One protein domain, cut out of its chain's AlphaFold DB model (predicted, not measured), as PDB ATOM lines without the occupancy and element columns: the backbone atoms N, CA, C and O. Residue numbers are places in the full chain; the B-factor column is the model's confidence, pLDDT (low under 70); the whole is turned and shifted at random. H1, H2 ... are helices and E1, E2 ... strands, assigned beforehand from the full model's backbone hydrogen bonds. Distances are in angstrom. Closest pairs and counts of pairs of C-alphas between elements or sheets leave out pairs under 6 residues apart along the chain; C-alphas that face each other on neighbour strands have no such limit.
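Overview. This is residues 53 to 131 of the 131 residues of an uncharacterized protein of Micromonospora globispora (UniProt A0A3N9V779). A small two-stranded hairpin, E1 and E2, lies in the middle between two helices, with H2 packed over one face and H3 over the other. H1 leads into H2 through a tight link and reaches away from this body as an arm, whose residues 53 to 58 stick out. The printed part has 79 residues, with three named helices and two named strands in the order H1, H2, E1, E2, H3; the sheet, E1 - E2, is antiparallel, and the class is mixed, helices and strands. The whole is compact, with a radius of gyration of the C-alphas of 13.2 A and spans of 40 by 30 by 22 A.

Arrangement. Look first at the hairpin of E1, residues 93 to 97, and E2, residues 112 to 116, antiparallel neighbours with 143 degrees between their directions. Here N 94 and O 115 are 2.8 A apart and N 113 and O 96 are 2.9 A apart, both within hydrogen-bond range. Move to H2, residues 67 to 77: its closest C-alphas to E1 are those of Arg 71 and Ala 95, 5.2 A apart. The closest C-alphas of H2 and E2 are those of Leu 74 and Ile 114, 6.3 A apart. H3, residues 117 to 127, comes closest to E1 at the C-alphas of Glu 94 and Ala 117, 5.8 A apart. E2 and H3 are near each other, with 5 pairs of C-alphas within 10 A. H2 and H3 are apart. H1, residues 53 to 64, and H2 meet only through their link, and H1 is apart from E1, E2 and H3. In H1, H2 and H3 every O i to N i+4 pair is within hydrogen-bond range.

Along the chain. Find C-alpha 93 at (-145.959, 136.173, 241.598), where E1 begins; it runs 13.1 A to C-alpha 97, and E2 runs 13.0 A from C-alpha 112 to C-alpha 116. Go back to C-alpha 53 at (-147.976, 134.681, 210.882), where H1 begins; it is 16.4 A long, and H2 after it is 15.0 A. H3 runs 15.6 A from C-alpha 117 to C-alpha 127 at (-159.882, 125.675, 233.248).

Size, cuts and confidence. The two C-alphas farthest apart are those of Arg 54 and Gly 86, at 40.5 A. The printed part has no cut and ends at residue 131, the chain's last. The links H2 to E1, residues 78 to 92, and E1 to E2, residues 98 to 111, are long; H1 to H2 and E2 to H3 are tight. The mean pLDDT of the printed part is 79.9, and you will find values under 70 at residue 59 and residues 62 to 64, 101 to 106 and 128 to 131.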
ATOM      1  N   LEU A  53    -148.923 134.056 209.957       77.56
ATOM      2  CA  LEU A  53    -147.976 134.681 210.882       77.56
ATOM      3  C   LEU A  53    -148.363 136.119 211.268       77.56
ATOM      4  O   LEU A  53    -148.022 136.568 212.368       77.56
ATOM      5  N   ARG A  54    -149.093 136.855 210.416       77.31
ATOM      6  CA  ARG A  54    -149.602 138.198 210.747       77.31
ATOM      7  C   ARG A  54    -150.679 138.117 211.815       77.31
ATOM      8  O   ARG A  54    -150.625 138.873 212.781       77.31
ATOM      9  N   LEU A  55    -151.623 137.187 211.674       73.62
ATOM     10  CA  LEU A  55    -152.670 136.960 212.670       73.62
ATOM     11  C   LEU A  55    -152.067 136.490 213.996       73.62
ATOM     12  O   LEU A  55    -152.464 136.991 215.048       73.62
ATOM     13  N   ARG A  56    -151.055 135.615 213.963       72.25
ATOM     14  CA  ARG A  56    -150.305 135.201 215.161       72.25
ATOM     15  C   ARG A  56    -149.596 136.379 215.837       72.25
ATOM     16  O   ARG A  56    -149.712 136.558 217.048       72.25
ATOM     17  N   THR A  57    -148.930 137.231 215.056       72.75
ATOM     18  CA  THR A  57    -148.257 138.442 215.559       72.75
ATOM     19  C   THR A  57    -149.255 139.431 216.165       72.75
ATOM     20  O   THR A  57    -149.027 139.952 217.255       72.75
ATOM     21  N   LEU A  58    -150.394 139.661 215.507       72.44
ATOM     22  CA  LEU A  58    -151.461 140.521 216.021       72.44
ATOM     23  C   LEU A  58    -152.065 139.964 217.315       72.44
ATOM     24  O   LEU A  58    -152.219 140.717 218.274       72.44
ATOM     25  N   ARG A  59    -152.336 138.653 217.391       68.88
ATOM     26  CA  ARG A  59    -152.779 137.983 218.628       68.88
ATOM     27  C   ARG A  59    -151.771 138.177 219.755       68.88
ATOM     28  O   ARG A  59    -152.165 138.562 220.851       68.88
ATOM     29  N   TYR A  60    -150.482 137.982 219.479       71.62
ATOM     30  CA  TYR A  60    -149.411 138.178 220.455       71.62
ATOM     31  C   TYR A  60    -149.345 139.623 220.972       71.62
ATOM     32  O   TYR A  60    -149.285 139.855 222.181       71.62
ATOM     33  N   ILE A  61    -149.415 140.607 220.069       73.19
ATOM     34  CA  ILE A  61    -149.448 142.032 220.423       73.19
ATOM     35  C   ILE A  61    -150.674 142.333 221.294       73.19
ATOM     36  O   ILE A  61    -150.542 142.940 222.357       73.19
ATOM     37  N   VAL A  62    -151.859 141.878 220.883       67.25
ATOM     38  CA  VAL A  62    -153.127 142.124 221.587       67.25
ATOM     39  C   VAL A  62    -153.166 141.444 222.960       67.25
ATOM     40  O   VAL A  62    -153.675 142.041 223.907       67.25
ATOM     41  N   GLN A  63    -152.607 140.239 223.100       66.44
ATOM     42  CA  GLN A  63    -152.505 139.532 224.384       66.44
ATOM     43  C   GLN A  63    -151.570 140.231 225.371       66.44
ATOM     44  O   GLN A  63    -151.835 140.227 226.570       66.44
ATOM     45  N   ARG A  64    -150.482 140.842 224.889       67.12
ATOM     46  CA  ARG A  64    -149.504 141.525 225.748       67.12
ATOM     47  C   ARG A  64    -149.910 142.940 226.139       67.12
ATOM     48  O   ARG A  64    -149.448 143.451 227.161       67.12
ATOM     49  N   GLN A  65    -150.768 143.585 225.354       71.31
ATOM     50  CA  GLN A  65    -151.237 144.930 225.665       71.31
ATOM     51  C   GLN A  65    -151.978 144.966 227.009       71.31
ATOM     52  O   GLN A  65    -152.961 144.268 227.247       71.31
ATOM     53  N   GLY A  66    -151.491 145.813 227.916       74.50
ATOM     54  CA  GLY A  66    -152.113 146.046 229.217       74.50
ATOM     55  C   GLY A  66    -151.797 145.011 230.300       74.50
ATOM     56  O   GLY A  66    -152.139 145.282 231.451       74.50
ATOM     57  N   GLN A  67    -151.093 143.909 230.004       79.81
ATOM     58  CA  GLN A  67    -150.738 142.887 231.004       79.81
ATOM     59  C   GLN A  67    -149.863 143.432 232.141       79.81
ATOM     60  O   GLN A  67    -150.125 143.132 233.300       79.81
ATOM     61  N   ALA A  68    -148.879 144.288 231.843       86.00
ATOM     62  CA  ALA A  68    -148.046 144.906 232.879       86.00
ATOM     63  C   ALA A  68    -148.880 145.783 233.831       86.00
ATOM     64  O   ALA A  68    -148.795 145.652 235.050       86.00
ATOM     65  N   SER A  69    -149.765 146.617 233.270       87.62
ATOM     66  CA  SER A  69    -150.683 147.448 234.063       87.62
ATOM     67  C   SER A  69    -151.683 146.609 234.863       87.62
ATOM     68  O   SER A  69    -152.052 146.969 235.976       87.62
ATOM     69  N   PHE A  70    -152.122 145.482 234.301       87.06
ATOM     70  CA  PHE A  70    -153.036 144.551 234.943       87.06
ATOM     71  C   PHE A  70    -152.373 143.860 236.132       87.06
ATOM     72  O   PHE A  70    -152.949 143.856 237.216       87.06
ATOM     73  N   ARG A  71    -151.136 143.375 235.954       90.81
ATOM     74  CA  ARG A  71    -150.319 142.821 237.037       90.81
ATOM     75  C   ARG A  71    -150.142 143.831 238.160       90.81
ATOM     76  O   ARG A  71    -150.385 143.474 239.304       90.81
ATOM     77  N   GLN A  72    -149.788 145.078 237.844       90.62
ATOM     78  CA  GLN A  72    -149.593 146.094 238.876       90.62
ATOM     79  C   GLN A  72    -150.876 146.352 239.673       90.62
ATOM     80  O   GLN A  72    -150.863 146.254 240.893       90.62
ATOM     81  N   ARG A  73    -152.011 146.564 238.990       86.75
ATOM     82  CA  ARG A  73    -153.309 146.761 239.660       86.75
ATOM     83  C   ARG A  73    -153.702 145.586 240.553       86.75
ATOM     84  O   ARG A  73    -154.369 145.783 241.561       86.75
ATOM     85  N   LEU A  74    -153.342 144.368 240.158       87.69
ATOM     86  CA  LEU A  74    -153.592 143.177 240.957       87.69
ATOM     87  C   LEU A  74    -152.643 143.087 242.155       87.69
ATOM     88  O   LEU A  74    -153.104 142.786 243.247       87.69
ATOM     89  N   LEU A  75    -151.354 143.388 241.995       89.06
ATOM     90  CA  LEU A  75    -150.434 143.465 243.132       89.06
ATOM     91  C   LEU A  75    -150.922 144.483 244.164       89.06
ATOM     92  O   LEU A  75    -150.970 144.152 245.343       89.06
ATOM     93  N   ASP A  76    -151.375 145.653 243.718       85.88
ATOM     94  CA  ASP A  76    -151.921 146.683 244.602       85.88
ATOM     95  C   ASP A  76    -153.210 146.203 245.303       85.88
ATOM     96  O   ASP A  76    -153.406 146.447 246.489       85.88
ATOM     97  N   ALA A  77    -154.088 145.478 244.599       84.69
ATOM     98  CA  ALA A  77    -155.339 144.961 245.162       84.69
ATOM     99  C   ALA A  77    -155.148 143.785 246.142       84.69
ATOM    100  O   ALA A  77    -155.994 143.572 247.012       84.69
ATOM    101  N   TYR A  78    -154.071 143.010 245.986       84.88
ATOM    102  CA  TYR A  78    -153.772 141.814 246.781       84.88
ATOM    103  C   TYR A  78    -152.587 142.011 247.747       84.88
ATOM    104  O   TYR A  78    -152.046 141.025 248.249       84.88
ATOM    105  N   ASP A  79    -152.174 143.255 248.020       88.25
ATOM    106  CA  ASP A  79    -151.052 143.593 248.916       88.25
ATOM    107  C   ASP A  79    -149.729 142.891 248.543       88.25
ATOM    108  O   ASP A  79    -148.933 142.489 249.396       88.25
ATOM    109  N   GLY A  80    -149.504 142.686 247.243       88.00
ATOM    110  CA  GLY A  80    -148.324 141.998 246.726       88.00
ATOM    111  C   GLY A  80    -148.219 140.549 247.203       88.00
ATOM    112  O   GLY A  80    -147.113 140.048 247.394       88.00
ATOM    113  N   ARG A  81    -149.352 139.880 247.452       86.44
ATOM    114  CA  ARG A  81    -149.391 138.509 247.973       86.44
ATOM    115  C   ARG A  81    -150.171 137.571 247.075       86.44
ATOM    116  O   ARG A  81    -151.222 137.909 246.538       86.44
ATOM    117  N   CYS A  82    -149.700 136.331 247.003       87.88
ATOM    118  CA  CYS A  82    -150.480 135.229 246.459       87.88
ATOM    119  C   CYS A  82    -151.786 135.067 247.255       87.88
ATOM    120  O   CYS A  82    -151.765 134.945 248.489       87.88
ATOM    121  N   VAL A  83    -152.920 135.015 246.553       88.50
ATOM    122  CA  VAL A  83    -154.246 134.877 247.182       88.50
ATOM    123  C   VAL A  83    -154.408 133.539 247.913       88.50
ATOM    124  O   VAL A  83    -155.074 133.483 248.941       88.50
ATOM    125  N   VAL A  84    -153.745 132.479 247.433       86.00
ATOM    126  CA  VAL A  84    -153.833 131.127 248.009       86.00
ATOM    127  C   VAL A  84    -152.819 130.929 249.137       86.00
ATOM    128  O   VAL A  84    -153.185 130.536 250.237       86.00
ATOM    129  N   THR A  85    -151.534 131.199 248.887       85.75
ATOM    130  CA  THR A  85    -150.456 130.868 249.842       85.75
ATOM    131  C   THR A  85    -150.064 132.030 250.753       85.75
ATOM    132  O   THR A  85    -149.497 131.807 251.815       85.75
ATOM    133  N   GLY A  86    -150.347 133.279 250.368       83.81
ATOM    134  CA  GLY A  86    -149.840 134.473 251.058       83.81
ATOM    135  C   GLY A  86    -148.378 134.826 250.795       83.81
ATOM    136  O   GLY A  86    -147.908 135.811 251.367       83.81
ATOM    137  N   GLU A  87    -147.688 134.058 249.946       87.00
ATOM    138  CA  GLU A  87    -146.313 134.338 249.516       87.00
ATOM    139  C   GLU A  87    -146.214 135.749 248.928       87.00
ATOM    140  O   GLU A  87    -147.092 136.144 248.161       87.00
ATOM    141  N   SER A  88    -145.169 136.495 249.293       89.44
ATOM    142  CA  SER A  88    -144.985 137.904 248.905       89.44
ATOM    143  C   SER A  88    -143.728 138.166 248.081       89.44
ATOM    144  O   SER A  88    -143.435 139.315 247.761       89.44
ATOM    145  N   ALA A  89    -142.951 137.133 247.752       90.06
ATOM    146  CA  ALA A  89    -141.820 137.286 246.848       90.06
ATOM    147  C   ALA A  89    -142.305 137.649 245.429       90.06
ATOM    148  O   ALA A  89    -142.748 136.786 244.679       90.06
ATOM    149  N   ASP A  90    -142.184 138.923 245.042       87.56
ATOM    150  CA  ASP A  90    -142.672 139.451 243.753       87.56
ATOM    151  C   ASP A  90    -142.207 138.629 242.535       87.56
ATOM    152  O   ASP A  90    -142.984 138.387 241.611       87.56
ATOM    153  N   ALA A  91    -140.972 138.117 242.582       89.19
ATOM    154  CA  ALA A  91    -140.367 137.313 241.520       89.19
ATOM    155  C   ALA A  91    -141.100 135.992 241.228       89.19
ATOM    156  O   ALA A  91    -140.941 135.446 240.140       89.19
ATOM    157  N   VAL A  92    -141.881 135.465 242.177       90.56
ATOM    158  CA  VAL A  92    -142.659 134.229 241.978       90.56
ATOM    159  C   VAL A  92    -144.137 134.496 241.696       90.56
ATOM    160  O   VAL A  92    -144.884 133.542 241.476       90.56
ATOM    161  N   LEU A  93    -144.565 135.764 241.736       89.62
ATOM    162  CA  LEU A  93    -145.959 136.173 241.598       89.62
ATOM    163  C   LEU A  93    -146.304 136.556 240.159       89.62
ATOM    164  O   LEU A  93    -145.705 137.443 239.541       89.62
ATOM    165  N   GLU A  94    -147.367 135.936 239.670       92.50
ATOM    166  CA  GLU A  94    -147.923 136.120 238.343       92.50
ATOM    167  C   GLU A  94    -149.394 136.536 238.426       92.50
ATOM    168  O   GLU A  94    -150.142 136.124 239.316       92.50
ATOM    169  N   ALA A  95    -149.807 137.365 237.469       91.38
ATOM    170  CA  ALA A  95    -151.205 137.705 237.270       91.38
ATOM    171  C   ALA A  95    -151.877 136.614 236.436       91.38
ATOM    172  O   ALA A  95    -151.489 136.383 235.290       91.38
ATOM    173  N   ALA A  96    -152.891 135.976 237.008       90.06
ATOM    174  CA  ALA A  96    -153.690 134.953 236.356       90.06
ATOM    175  C   ALA A  96    -155.087 135.493 236.045       90.06
ATOM    176  O   ALA A  96    -155.727 136.086 236.917       90.06
ATOM    177  N   HIS A  97    -155.573 135.265 234.826       86.88
ATOM    178  CA  HIS A  97    -156.970 135.523 234.479       86.88
ATOM    179  C   HIS A  97    -157.849 134.335 234.889       86.88
ATOM    180  O   HIS A  97    -157.449 133.185 234.705       86.88
ATOM    181  N   THR A  98    -159.034 134.600 235.441       81.81
ATOM    182  CA  THR A  98    -160.017 133.551 235.779       81.81
ATOM    183  C   THR A  98    -160.847 133.123 234.573       81.81
ATOM    184  O   THR A  98    -161.113 131.937 234.414       81.81
ATOM    185  N   ASP A  99    -161.195 134.071 233.703       78.00
ATOM    186  CA  ASP A  99    -161.841 133.839 232.412       78.00
ATOM    187  C   ASP A  99    -160.871 134.144 231.264       78.00
ATOM    188  O   ASP A  99    -159.942 134.948 231.408       78.00
ATOM    189  N   SER A 100    -161.107 133.550 230.091       71.25
ATOM    190  CA  SER A 100    -160.291 133.785 228.895       71.25
ATOM    191  C   SER A 100    -160.157 135.277 228.568       71.25
ATOM    192  O   SER A 100    -161.096 136.065 228.695       71.25
ATOM    193  N   TYR A 101    -158.976 135.676 228.097       66.00
ATOM    194  CA  TYR A 101    -158.719 137.054 227.696       66.00
ATOM    195  C   TYR A 101    -159.549 137.441 226.458       66.00
ATOM    196  O   TYR A 101    -159.263 137.002 225.348       66.00
ATOM    197  N   MET A 102    -160.540 138.317 226.647       68.25
ATOM    198  CA  MET A 102    -161.409 138.855 225.584       68.25
ATOM    199  C   MET A 102    -160.962 140.252 225.101       68.25
ATOM    200  O   MET A 102    -161.785 141.092 224.738       68.25
ATOM    201  N   GLY A 103    -159.657 140.549 225.149       68.44
ATOM    202  CA  GLY A 103    -159.111 141.879 224.847       68.44
ATOM    203  C   GLY A 103    -158.985 142.792 226.080       68.44
ATOM    204  O   GLY A 103    -159.158 142.335 227.213       68.44
ATOM    205  N   PRO A 104    -158.715 144.102 225.898       64.44
ATOM    206  CA  PRO A 104    -158.433 145.039 226.996       64.44
ATOM    207  C   PRO A 104    -159.516 145.092 228.084       64.44
ATOM    208  O   PRO A 104    -159.213 145.318 229.256       64.44
ATOM    209  N   HIS A 105    -160.774 144.825 227.718       66.56
ATOM    210  CA  HIS A 105    -161.910 144.748 228.639       66.56
ATOM    211  C   HIS A 105    -161.838 143.565 229.618       66.56
ATOM    212  O   HIS A 105    -162.498 143.599 230.655       66.56
ATOM    213  N   GLY A 106    -161.035 142.542 229.316       64.81
ATOM    214  CA  GLY A 106    -160.776 141.392 230.182       64.81
ATOM    215  C   GLY A 106    -159.775 141.670 231.308       64.81
ATOM    216  O   GLY A 106    -159.750 140.926 232.284       64.81
ATOM    217  N   ASN A 107    -159.007 142.767 231.239       74.56
ATOM    218  CA  ASN A 107    -158.008 143.164 232.248       74.56
ATOM    219  C   ASN A 107    -158.635 143.871 233.470       74.56
ATOM    220  O   ASN A 107    -158.106 144.864 233.989       74.56
ATOM    221  N   ARG A 108    -159.792 143.380 233.922       80.19
ATOM    222  CA  ARG A 108    -160.506 143.865 235.110       80.19
ATOM    223  C   ARG A 108    -159.965 143.162 236.341       80.19
ATOM    224  O   ARG A 108    -159.787 141.953 236.308       80.19
ATOM    225  N   ILE A 109    -159.799 143.890 237.444       79.62
ATOM    226  CA  ILE A 109    -159.331 143.319 238.724       79.62
ATOM    227  C   ILE A 109    -160.204 142.126 239.152       79.62
ATOM    228  O   ILE A 109    -159.687 141.129 239.634       79.62
ATOM    229  N   THR A 110    -161.515 142.177 238.895       81.56
ATOM    230  CA  THR A 110    -162.446 141.081 239.213       81.56
ATOM    231  C   THR A 110    -162.254 139.816 238.374       81.56
ATOM    232  O   THR A 110    -162.814 138.793 238.730       81.56
ATOM    233  N   ASN A 111    -161.518 139.893 237.263       82.06
ATOM    234  CA  ASN A 111    -161.158 138.755 236.412       82.06
ATOM    235  C   ASN A 111    -159.700 138.315 236.647       82.06
ATOM    236  O   ASN A 111    -159.094 137.667 235.797       82.06
ATOM    237  N   GLY A 112    -159.084 138.763 237.743       86.12
ATOM    238  CA  GLY A 112    -157.661 138.595 237.986       86.12
ATOM    239  C   GLY A 112    -157.339 138.128 239.395       86.12
ATOM    240  O   GLY A 112    -157.915 138.598 240.379       86.12
ATOM    241  N   LEU A 113    -156.362 137.231 239.482       90.06
ATOM    242  CA  LEU A 113    -155.777 136.738 240.724       90.06
ATOM    243  C   LEU A 113    -154.259 136.940 240.683       90.06
ATOM    244  O   LEU A 113    -153.642 136.768 239.633       90.06
ATOM    245  N   ILE A 114    -153.652 137.252 241.828       91.50
ATOM    246  CA  ILE A 114    -152.203 137.096 242.009       91.50
ATOM    247  C   ILE A 114    -151.934 135.694 242.540       91.50
ATOM    248  O   ILE A 114    -152.404 135.322 243.620       91.50
ATOM    249  N   LEU A 115    -151.171 134.918 241.777       90.62
ATOM    250  CA  LEU A 115    -150.828 133.535 242.085       90.62
ATOM    251  C   LEU A 115    -149.330 133.308 241.956       90.62
ATOM    252  O   LEU A 115    -148.637 134.010 241.229       90.62
ATOM    253  N   ARG A 116    -148.833 132.284 242.645       91.50
ATOM    254  CA  ARG A 116    -147.499 131.755 242.368       91.50
ATOM    255  C   ARG A 116    -147.493 131.078 240.987       91.50
ATOM    256  O   ARG A 116    -148.516 130.521 240.592       91.50
ATOM    257  N   ALA A 117    -146.369 131.112 240.272       86.44
ATOM    258  CA  ALA A 117    -146.251 130.582 238.904       86.44
ATOM    259  C   ALA A 117    -146.748 129.126 238.727       86.44
ATOM    260  O   ALA A 117    -147.394 128.776 237.734       86.44
ATOM    261  N   ASP A 118    -146.514 128.266 239.719       87.50
ATOM    262  CA  ASP A 118    -147.005 126.885 239.729       87.50
ATOM    263  C   ASP A 118    -148.536 126.809 239.859       87.50
ATOM    264  O   ASP A 118    -149.187 126.090 239.103       87.50
ATOM    265  N   LEU A 119    -149.135 127.598 240.754       87.75
ATOM    266  CA  LEU A 119    -150.586 127.683 240.927       87.75
ATOM    267  C   LEU A 119    -151.272 128.330 239.724       87.75
ATOM    268  O   LEU A 119    -152.356 127.899 239.338       87.75
ATOM    269  N   HIS A 120    -150.643 129.328 239.106       88.62
ATOM    270  CA  HIS A 120    -151.122 129.917 237.859       88.62
ATOM    271  C   HIS A 120    -151.169 128.869 236.739       88.62
ATOM    272  O   HIS A 120    -152.166 128.766 236.021       88.62
ATOM    273  N   THR A 121    -150.129 128.039 236.628       83.62
ATOM    274  CA  THR A 121    -150.091 126.938 235.657       83.62
ATOM    275  C   THR A 121    -151.184 125.909 235.937       83.62
ATOM    276  O   THR A 121    -151.927 125.545 235.028       83.62
ATOM    277  N   LEU A 122    -151.352 125.495 237.196       85.62
ATOM    278  CA  LEU A 122    -152.411 124.561 237.587       85.62
ATOM    279  C   LEU A 122    -153.816 125.111 237.313       85.62
ATOM    280  O   LEU A 122    -154.679 124.360 236.862       85.62
ATOM    281  N   LEU A 123    -154.046 126.409 237.534       84.12
ATOM    282  CA  LEU A 123    -155.323 127.053 237.222       84.12
ATOM    283  C   LEU A 123    -155.637 126.958 235.722       84.12
ATOM    284  O   LEU A 123    -156.744 126.573 235.356       84.12
ATOM    285  N   ARG A 124    -154.654 127.232 234.856       78.19
ATOM    286  CA  ARG A 124    -154.810 127.107 233.397       78.19
ATOM    287  C   ARG A 124    -155.211 125.690 232.984       78.19
ATOM    288  O   ARG A 124    -156.140 125.528 232.200       78.19
ATOM    289  N   LEU A 125    -154.550 124.678 233.547       77.38
ATOM    290  CA  LEU A 125    -154.840 123.266 233.267       77.38
ATOM    291  C   LEU A 125    -156.206 122.822 233.802       77.38
ATOM    292  O   LEU A 125    -156.838 121.940 233.236       77.38
ATOM    293  N   ALA A 126    -156.677 123.416 234.899       74.88
ATOM    294  CA  ALA A 126    -157.996 123.112 235.441       74.88
ATOM    295  C   ALA A 126    -159.136 123.748 234.627       74.88
ATOM    296  O   ALA A 126    -160.225 123.176 234.578       74.88
ATOM    297  N   LEU A 127    -158.893 124.917 234.024       72.19
ATOM    298  CA  LEU A 127    -159.882 125.675 233.248       72.19
ATOM    299  C   LEU A 127    -159.953 125.257 231.773       72.19
ATOM    300  O   LEU A 127    -160.980 125.480 231.135       72.19
ATOM    301  N   CYS A 128    -158.901 124.640 231.236       59.53
ATOM    302  CA  CYS A 128    -158.896 124.050 229.901       59.53
ATOM    303  C   CYS A 128    -158.961 122.516 230.032       59.53
ATOM    304  O   CYS A 128    -157.923 121.894 230.267       59.53
ATOM    305  N   PRO A 129    -160.150 121.883 229.960       47.97
ATOM    306  CA  PRO A 129    -160.222 120.427 229.922       47.97
ATOM    307  C   PRO A 129    -159.482 119.907 228.678       47.97
ATOM    308  O   PRO A 129    -159.521 120.574 227.640       47.97
ATOM    309  N   PRO A 130    -158.810 118.743 228.753       47.56
ATOM    310  CA  PRO A 130    -158.248 118.128 227.558       47.56
ATOM    311  C   PRO A 130    -159.386 117.854 226.566       47.56
ATOM    312  O   PRO A 130    -160.446 117.362 226.965       47.56
ATOM    313  N   ALA A 131    -159.167 118.242 225.310       44.03
ATOM    314  CA  ALA A 131    -160.043 117.911 224.191       44.03
ATOM    315  C   ALA A 131    -160.078 116.397 223.939       44.03
ATOM    316  O   ALA A 131    -159.032 115.740 224.158       44.03
TER     317      ALA A 131